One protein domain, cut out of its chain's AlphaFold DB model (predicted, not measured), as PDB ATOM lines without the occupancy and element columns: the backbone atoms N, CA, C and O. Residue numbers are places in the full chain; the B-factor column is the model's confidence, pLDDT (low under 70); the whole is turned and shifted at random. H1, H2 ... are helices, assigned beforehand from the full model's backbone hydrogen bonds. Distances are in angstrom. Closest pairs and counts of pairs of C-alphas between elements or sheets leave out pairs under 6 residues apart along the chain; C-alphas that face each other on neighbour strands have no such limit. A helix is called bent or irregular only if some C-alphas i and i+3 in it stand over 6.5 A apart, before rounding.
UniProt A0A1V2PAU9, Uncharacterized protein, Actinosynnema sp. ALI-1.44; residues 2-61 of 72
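Overview. This is residues 2 to 61 of the 72 residues of an uncharacterized protein of Actinosynnema sp. ALI-1.44 (UniProt A0A1V2PAU9). One long helix, H1, has a small helical head at one end, where H2 and H3 pack on its residues 22 to 33, while residues 2 to 21 of H1 stick out as a bare arm that makes the length of the whole. In the head, the short helix H2 folds back on H1 and the short helix H3 crosses both H1 and H2. The printed part has 60 residues with three named helices, in the order H1, H2, H3, and no named strand; the class is all helix. The whole is loose, with a radius of gyration of the C-alphas of 14.9 A, and spans 51 by 19 by 15 A.

Along the chain. H1, the longest helix, takes residues 2 to 34 and measures 48.7 A from first to last C-alpha. It begins at C-alpha 2, (-15.239, 1.662, 239.998), and ends at C-alpha 34, (22.827, 7.255, 210.164). H2, residues 39 to 46, is 10.6 A long. H3, residues 50 to 59, is 15.1 A long and ends at C-alpha 59, (10.815, -2.921, 216.763). H3 is irregular: C-alphas 51 and 54 are 7.2 A apart, and its line is a rough one.

Arrangement. H1 touches H2 with residues 25 to 33 alone; the closest C-alphas, those of Leu 29 and Met 42, are 6.0 A apart. Their lines stand at a steep tilt of 41 degrees and run opposite ways, and the two helices form a helical hairpin. H1 touches H3 with residues 22 to 30 alone, and the closest C-alphas, those of Asn 26 and Met 57, are 5.2 A apart. H1 and H3 are about perpendicular, at 79 degrees. H2 and H3 touch, their closest C-alphas being those of Ala 43 and Arg 50, 4.9 A apart. The lines of H2 and H3 are only just about perpendicular, at 72 degrees. In H1 and H2 every O i to N i+4 pair is within hydrogen-bond range; in H3 this holds for 4 of 6.

Size, cuts and confidence. The two C-alphas farthest apart, those of Glu 2 and Gly 36, are 51.3 A from each other. Residues 2 to 21, which belong to H1, stand free. Without them the body has 40 residues and spans 20 by 19 by 13 A, with a radius of gyration of 8.5 A. The links from H1 to H2 and from H2 to H3 are tight, with 4 and 3 residues between the helices. The printed part has no cut. The mean pLDDT of the printed part is 94.3, and no printed residue is under 70.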
ATOM      1  N   GLU A   2     -15.639   0.346 240.531       81.62
ATOM      2  CA  GLU A   2     -15.239   1.662 239.998       81.62
ATOM      3  C   GLU A   2     -13.728   1.958 240.101       81.62
ATOM      4  O   GLU A   2     -13.109   2.329 239.111       81.62
ATOM      5  N   ASN A   3     -13.097   1.649 241.240       89.38
ATOM      6  CA  ASN A   3     -11.640   1.778 241.421       89.38
ATOM      7  C   ASN A   3     -10.836   0.901 240.431       89.38
ATOM      8  O   ASN A   3      -9.818   1.323 239.892       89.38
ATOM      9  N   VAL A   4     -11.331  -0.305 240.123       94.25
ATOM     10  CA  VAL A   4     -10.697  -1.197 239.134       94.25
ATOM     11  C   VAL A   4     -10.773  -0.587 237.733       94.25
ATOM     12  O   VAL A   4      -9.776  -0.593 237.018       94.25
ATOM     13  N   ARG A   5     -11.917   0.003 237.360       94.62
ATOM     14  CA  ARG A   5     -12.081   0.690 236.067       94.62
ATOM     15  C   ARG A   5     -11.170   1.913 235.948       94.62
ATOM     16  O   ARG A   5     -10.528   2.075 234.918       94.62
ATOM     17  N   ALA A   6     -11.065   2.725 237.000       95.44
ATOM     18  CA  ALA A   6     -10.180   3.891 237.015       95.44
ATOM     19  C   ALA A   6      -8.699   3.497 236.866       95.44
ATOM     20  O   ALA A   6      -7.974   4.087 236.067       95.44
ATOM     21  N   LYS A   7      -8.254   2.452 237.579       96.50
ATOM     22  CA  LYS A   7      -6.889   1.918 237.446       96.50
ATOM     23  C   LYS A   7      -6.615   1.351 236.054       96.50
ATOM     24  O   LYS A   7      -5.544   1.601 235.514       96.50
ATOM     25  N   ALA A   8      -7.570   0.627 235.471       96.94
ATOM     26  CA  ALA A   8      -7.440   0.090 234.119       96.94
ATOM     27  C   ALA A   8      -7.335   1.205 233.064       96.94
ATOM     28  O   ALA A   8      -6.477   1.136 232.191       96.94
ATOM     29  N   ALA A   9      -8.143   2.264 233.184       97.12
ATOM     30  CA  ALA A   9      -8.058   3.421 232.293       97.12
ATOM     31  C   ALA A   9      -6.696   4.123 232.400       97.12
ATOM     32  O   ALA A   9      -6.081   4.437 231.383       97.12
ATOM     33  N   ARG A  10      -6.188   4.307 233.627       96.88
ATOM     34  CA  ARG A  10      -4.862   4.896 233.842       96.88
ATOM     35  C   ARG A  10      -3.740   4.026 233.278       96.88
ATOM     36  O   ARG A  10      -2.786   4.564 232.729       96.88
ATOM     37  N   LEU A  11      -3.841   2.703 233.413       97.31
ATOM     38  CA  LEU A  11      -2.875   1.781 232.822       97.31
ATOM     39  C   LEU A  11      -2.861   1.912 231.295       97.31
ATOM     40  O   LEU A  11      -1.792   2.108 230.732       97.31
ATOM     41  N   ALA A  12      -4.031   1.909 230.653       97.69
ATOM     42  CA  ALA A  12      -4.138   2.055 229.202       97.69
ATOM     43  C   ALA A  12      -3.545   3.383 228.692       97.69
ATOM     44  O   ALA A  12      -2.867   3.415 227.667       97.69
ATOM     45  N   GLU A  13      -3.755   4.484 229.419       97.62
ATOM     46  CA  GLU A  13      -3.141   5.778 229.097       97.62
ATOM     47  C   GLU A  13      -1.607   5.719 229.198       97.62
ATOM     48  O   GLU A  13      -0.897   6.190 228.309       97.62
ATOM     49  N   LEU A  14      -1.080   5.112 230.266       97.94
ATOM     50  CA  LEU A  14       0.363   4.952 230.446       97.94
ATOM     51  C   LEU A  14       0.976   4.052 229.369       97.94
ATOM     52  O   LEU A  14       2.057   4.360 228.877       97.94
ATOM     53  N   GLU A  15       0.292   2.983 228.970       98.00
ATOM     54  CA  GLU A  15       0.724   2.110 227.876       98.00
ATOM     55  C   GLU A  15       0.825   2.883 226.556       98.00
ATOM     56  O   GLU A  15       1.847   2.796 225.878       98.00
ATOM     57  N   GLN A  16      -0.159   3.728 226.230       97.69
ATOM     58  CA  GLN A  16      -0.099   4.585 225.038       97.69
ATOM     59  C   GLN A  16       1.077   5.570 225.078       97.69
ATOM     60  O   GLN A  16       1.759   5.772 224.071       97.69
ATOM     61  N   LEU A  17       1.338   6.175 226.239       97.31
ATOM     62  CA  LEU A  17       2.471   7.085 226.420       97.31
ATOM     63  C   LEU A  17       3.812   6.358 226.278       97.31
ATOM     64  O   LEU A  17       4.733   6.892 225.660       97.31
ATOM     65  N   VAL A  18       3.917   5.139 226.808       96.12
ATOM     66  CA  VAL A  18       5.112   4.297 226.669       96.12
ATOM     67  C   VAL A  18       5.345   3.917 225.211       96.12
ATOM     68  O   VAL A  18       6.478   4.019 224.747       96.12
ATOM     69  N   GLU A  19       4.306   3.532 224.471       96.25
ATOM     70  CA  GLU A  19       4.429   3.220 223.042       96.25
ATOM     71  C   GLU A  19       4.890   4.436 222.232       96.25
ATOM     72  O   GLU A  19       5.808   4.327 221.415       96.25
ATOM     73  N   LYS A  20       4.356   5.627 222.524       95.81
ATOM     74  CA  LYS A  20       4.821   6.869 221.895       95.81
ATOM     75  C   LYS A  20       6.295   7.158 222.209       95.81
ATOM     76  O   LYS A  20       7.073   7.418 221.294       95.81
ATOM     77  N   ALA A  21       6.695   7.061 223.477       94.81
ATOM     78  CA  ALA A  21       8.083   7.277 223.888       94.81
ATOM     79  C   ALA A  21       9.044   6.250 223.259       94.81
ATOM     80  O   ALA A  21      10.165   6.588 222.880       94.81
ATOM     81  N   ARG A  22       8.608   4.992 223.104       95.25
ATOM     82  CA  ARG A  22       9.371   3.951 222.398       95.25
ATOM     83  C   ARG A  22       9.547   4.290 220.925       95.25
ATOM     84  O   ARG A  22      10.663   4.165 220.431       95.25
ATOM     85  N   ALA A  23       8.495   4.745 220.248       93.50
ATOM     86  CA  ALA A  23       8.581   5.162 218.852       93.50
ATOM     87  C   ALA A  23       9.576   6.323 218.669       93.50
ATOM     88  O   ALA A  23      10.456   6.243 217.816       93.50
ATOM     89  N   GLU A  24       9.506   7.352 219.520       93.94
ATOM     90  CA  GLU A  24      10.441   8.488 219.499       93.94
ATOM     91  C   GLU A  24      11.894   8.039 219.725       93.94
ATOM     92  O   GLU A  24      12.784   8.393 218.948       93.94
ATOM     93  N   ARG A  25      12.132   7.187 220.733       95.50
ATOM     94  CA  ARG A  25      13.449   6.588 220.988       95.50
ATOM     95  C   ARG A  25      13.959   5.810 219.774       95.50
ATOM     96  O   ARG A  25      15.122   5.947 219.411       95.50
ATOM     97  N   ASN A  26      13.123   4.976 219.160       94.31
ATOM     98  CA  ASN A  26      13.531   4.126 218.041       94.31
ATOM     99  C   ASN A  26      13.933   4.963 216.817       94.31
ATOM    100  O   ASN A  26      14.950   4.666 216.190       94.31
ATOM    101  N   THR A  27      13.197   6.041 216.528       93.00
ATOM    102  CA  THR A  27      13.566   7.017 215.492       93.00
ATOM    103  C   THR A  27      14.909   7.678 215.804       93.00
ATOM    104  O   THR A  27      15.793   7.696 214.951       93.00
ATOM    105  N   ALA A  28      15.115   8.136 217.044       92.94
ATOM    106  CA  ALA A  28      16.377   8.755 217.457       92.94
ATOM    107  C   ALA A  28      17.577   7.796 217.336       92.94
ATOM    108  O   ALA A  28      18.658   8.204 216.916       92.94
ATOM    109  N   LEU A  29      17.387   6.509 217.650       95.12
ATOM    110  CA  LEU A  29      18.404   5.474 217.450       95.12
ATOM    111  C   LEU A  29      18.748   5.289 215.964       95.12
ATOM    112  O   LEU A  29      19.922   5.158 215.619       95.12
ATOM    113  N   ALA A  30      17.749   5.310 215.078       92.75
ATOM    114  CA  ALA A  30      17.975   5.233 213.637       92.75
ATOM    115  C   ALA A  30      18.737   6.455 213.103       92.75
ATOM    116  O   ALA A  30      19.670   6.294 212.317       92.75
ATOM    117  N   ASP A  31      18.401   7.659 213.563       91.69
ATOM    118  CA  ASP A  31      19.099   8.887 213.168       91.69
ATOM    119  C   ASP A  31      20.541   8.916 213.684       91.69
ATOM    120  O   ASP A  31      21.464   9.219 212.929       91.69
ATOM    121  N   ALA A  32      20.764   8.510 214.937       92.94
ATOM    122  CA  ALA A  32      22.104   8.368 215.495       92.94
ATOM    123  C   ALA A  32      22.937   7.352 214.698       92.94
ATOM    124  O   ALA A  32      24.103   7.609 214.395       92.94
ATOM    125  N   LYS A  33      22.336   6.225 214.298       92.50
ATOM    126  CA  LYS A  33      22.998   5.227 213.453       92.50
ATOM    127  C   LYS A  33      23.415   5.805 212.099       92.50
ATOM    128  O   LYS A  33      24.555   5.584 211.700       92.50
ATOM    129  N   ARG A  34      22.528   6.555 211.430       90.56
ATOM    130  CA  ARG A  34      22.827   7.255 210.164       90.56
ATOM    131  C   ARG A  34      23.945   8.282 210.328       90.56
ATOM    132  O   ARG A  34      24.780   8.422 209.452       90.56
ATOM    133  N   ALA A  35      24.008   8.951 211.475       91.38
ATOM    134  CA  ALA A  35      25.092   9.873 211.811       91.38
ATOM    135  C   ALA A  35      26.416   9.169 212.184       91.38
ATOM    136  O   ALA A  35      27.375   9.832 212.579       91.38
ATOM    137  N   GLY A  36      26.485   7.835 212.099       91.94
ATOM    138  CA  GLY A  36      27.687   7.061 212.400       91.94
ATOM    139  C   GLY A  36      27.921   6.803 213.890       91.94
ATOM    140  O   GLY A  36      29.012   6.369 214.263       91.94
ATOM    141  N   ALA A  37      26.925   7.035 214.753       93.56
ATOM    142  CA  ALA A  37      27.053   6.756 216.178       93.56
ATOM    143  C   ALA A  37      27.338   5.269 216.440       93.56
ATOM    144  O   ALA A  37      26.797   4.354 215.803       93.56
ATOM    145  N   THR A  38      28.189   5.021 217.429       93.44
ATOM    146  CA  THR A  38      28.484   3.671 217.905       93.44
ATOM    147  C   THR A  38      27.333   3.111 218.744       93.44
ATOM    148  O   THR A  38      26.476   3.841 219.241       93.44
ATOM    149  N   GLY A  39      27.343   1.791 218.958       92.94
ATOM    150  CA  GLY A  39      26.396   1.123 219.857       92.94
ATOM    151  C   GLY A  39      26.356   1.717 221.270       92.94
ATOM    152  O   GLY A  39      25.281   1.777 221.854       92.94
ATOM    153  N   ASP A  40      27.496   2.173 221.801       95.62
ATOM    154  CA  ASP A  40      27.592   2.738 223.156       95.62
ATOM    155  C   ASP A  40      26.975   4.132 223.218       95.62
ATOM    156  O   ASP A  40      26.151   4.394 224.086       95.62
ATOM    157  N   GLN A  41      27.295   4.989 222.246       95.00
ATOM    158  CA  GLN A  41      26.731   6.340 222.155       95.00
ATOM    159  C   GLN A  41      25.211   6.308 221.980       95.00
ATOM    160  O   GLN A  41      24.492   7.089 222.595       95.00
ATOM    161  N   MET A  42      24.711   5.373 221.168       95.94
ATOM    162  CA  MET A  42      23.276   5.151 221.008       95.94
ATOM    163  C   MET A  42      22.614   4.672 222.306       95.94
ATOM    164  O   MET A  42      21.540   5.154 222.660       95.94
ATOM    165  N   ALA A  43      23.244   3.737 223.020       95.38
ATOM    166  CA  ALA A  43      22.737   3.205 224.284       95.38
ATOM    167  C   ALA A  43      22.660   4.285 225.373       95.38
ATOM    168  O   ALA A  43      21.629   4.425 226.032       95.38
ATOM    169  N   GLU A  44      23.727   5.076 225.509       93.88
ATOM    170  CA  GLU A  44      23.819   6.199 226.439       93.88
ATOM    171  C   GLU A  44      22.751   7.257 226.139       93.88
ATOM    172  O   GLU A  44      21.981   7.620 227.027       93.88
ATOM    173  N   ALA A  45      22.632   7.686 224.877       89.69
ATOM    174  CA  ALA A  45      21.657   8.698 224.471       89.69
ATOM    175  C   ALA A  45      20.201   8.243 224.668       89.69
ATOM    176  O   ALA A  45      19.346   9.042 225.044       89.69
ATOM    177  N   ALA A  46      19.911   6.961 224.431       92.81
ATOM    178  CA  ALA A  46      18.573   6.399 224.594       92.81
ATOM    179  C   ALA A  46      18.262   5.935 226.029       92.81
ATOM    180  O   ALA A  46      17.134   5.511 226.290       92.81
ATOM    181  N   GLY A  47      19.233   5.977 226.949       92.19
ATOM    182  CA  GLY A  47      19.066   5.512 228.328       92.19
ATOM    183  C   GLY A  47      18.720   4.021 228.435       92.19
ATOM    184  O   GLY A  47      17.946   3.629 229.310       92.19
ATOM    185  N   ILE A  48      19.246   3.186 227.532       94.44
ATOM    186  CA  ILE A  48      18.995   1.736 227.503       94.44
ATOM    187  C   ILE A  48      20.300   0.945 227.550       94.44
ATOM    188  O   ILE A  48      21.366   1.444 227.208       94.44
ATOM    189  N   ASP A  49      20.212  -0.331 227.924       96.94
ATOM    190  CA  ASP A  49      21.347  -1.245 227.787       96.94
ATOM    191  C   ASP A  49      21.750  -1.393 226.307       96.94
ATOM    192  O   ASP A  49      20.890  -1.552 225.433       96.94
ATOM    193  N   ARG A  50      23.060  -1.403 226.027       95.44
ATOM    194  CA  ARG A  50      23.625  -1.568 224.675       95.44
ATOM    195  C   ARG A  50      23.039  -2.767 223.929       95.44
ATOM    196  O   ARG A  50      22.813  -2.688 222.721       95.44
ATOM    197  N   ARG A  51      22.770  -3.876 224.622       96.25
ATOM    198  CA  ARG A  51      22.205  -5.102 224.029       96.25
ATOM    199  C   ARG A  51      20.810  -4.880 223.440       96.25
ATOM    200  O   ARG A  51      20.413  -5.626 222.549       96.25
ATOM    201  N   ASN A  52      20.102  -3.845 223.892       96.00
ATOM    202  CA  ASN A  52      18.744  -3.520 223.469       96.00
ATOM    203  C   ASN A  52      18.676  -2.490 222.334       96.00
ATOM    204  O   ASN A  52      17.590  -2.273 221.805       96.00
ATOM    205  N   VAL A  53      19.798  -1.890 221.917       95.56
ATOM    206  CA  VAL A  53      19.823  -0.872 220.848       95.56
ATOM    207  C   VAL A  53      19.263  -1.417 219.533       95.56
ATOM    208  O   VAL A  53      18.312  -0.865 218.985       95.56
ATOM    209  N   TYR A  54      19.803  -2.527 219.030       94.12
ATOM    210  CA  TYR A  54      19.362  -3.085 217.747       94.12
ATOM    211  C   TYR A  54      17.974  -3.739 217.789       94.12
ATOM    212  O   TYR A  54      17.228  -3.550 216.830       94.12
ATOM    213  N   PRO A  55      17.581  -4.465 218.859       95.06
ATOM    214  CA  PRO A  55      16.188  -4.859 219.050       95.06
ATOM    215  C   PRO A  55      15.225  -3.669 218.990       95.06
ATOM    216  O   PRO A  55      14.296  -3.694 218.194       95.06
ATOM    217  N   ALA A  56      15.511  -2.583 219.720       94.19
ATOM    218  CA  ALA A  56      14.677  -1.383 219.715       94.19
ATOM    219  C   ALA A  56      14.536  -0.766 218.314       94.19
ATOM    220  O   ALA A  56      13.440  -0.386 217.914       94.19
ATOM    221  N   MET A  57      15.620  -0.706 217.536       94.06
ATOM    222  CA  MET A  57      15.558  -0.239 216.147       94.06
ATOM    223  C   MET A  57      14.654  -1.120 215.275       94.06
ATOM    224  O   MET A  57      13.813  -0.593 214.549       94.06
ATOM    225  N   ARG A  58      14.783  -2.448 215.383       94.00
ATOM    226  CA  ARG A  58      13.960  -3.400 214.620       94.00
ATOM    227  C   ARG A  58      12.488  -3.324 215.000       94.00
ATOM    228  O   ARG A  58      11.645  -3.358 214.111       94.00
ATOM    229  N   ASP A  59      12.184  -3.148 216.284       92.75
ATOM    230  CA  ASP A  59      10.815  -2.921 216.763       92.75
ATOM    231  C   ASP A  59      10.214  -1.639 216.159       92.75
ATOM    232  O   ASP A  59       9.010  -1.555 215.936       92.75
ATOM    233  N   GLY A  60      11.053  -0.640 215.859       89.44
ATOM    234  CA  GLY A  60      10.679   0.574 215.128       89.44
ATOM    235  C   GLY A  60      10.624   0.423 213.603       89.44
ATOM    236  O   GLY A  60      10.377   1.413 212.921       89.44
ATOM    237  N   GLY A  61      10.867  -0.773 213.058       91.81
ATOM    238  CA  GLY A  61      10.883  -1.030 211.616       91.81
ATOM    239  C   GLY A  61      12.178  -0.626 210.905       91.81
ATOM    240  O   GLY A  61      12.197  -0.554 209.679       91.81
TER     241      GLY A  61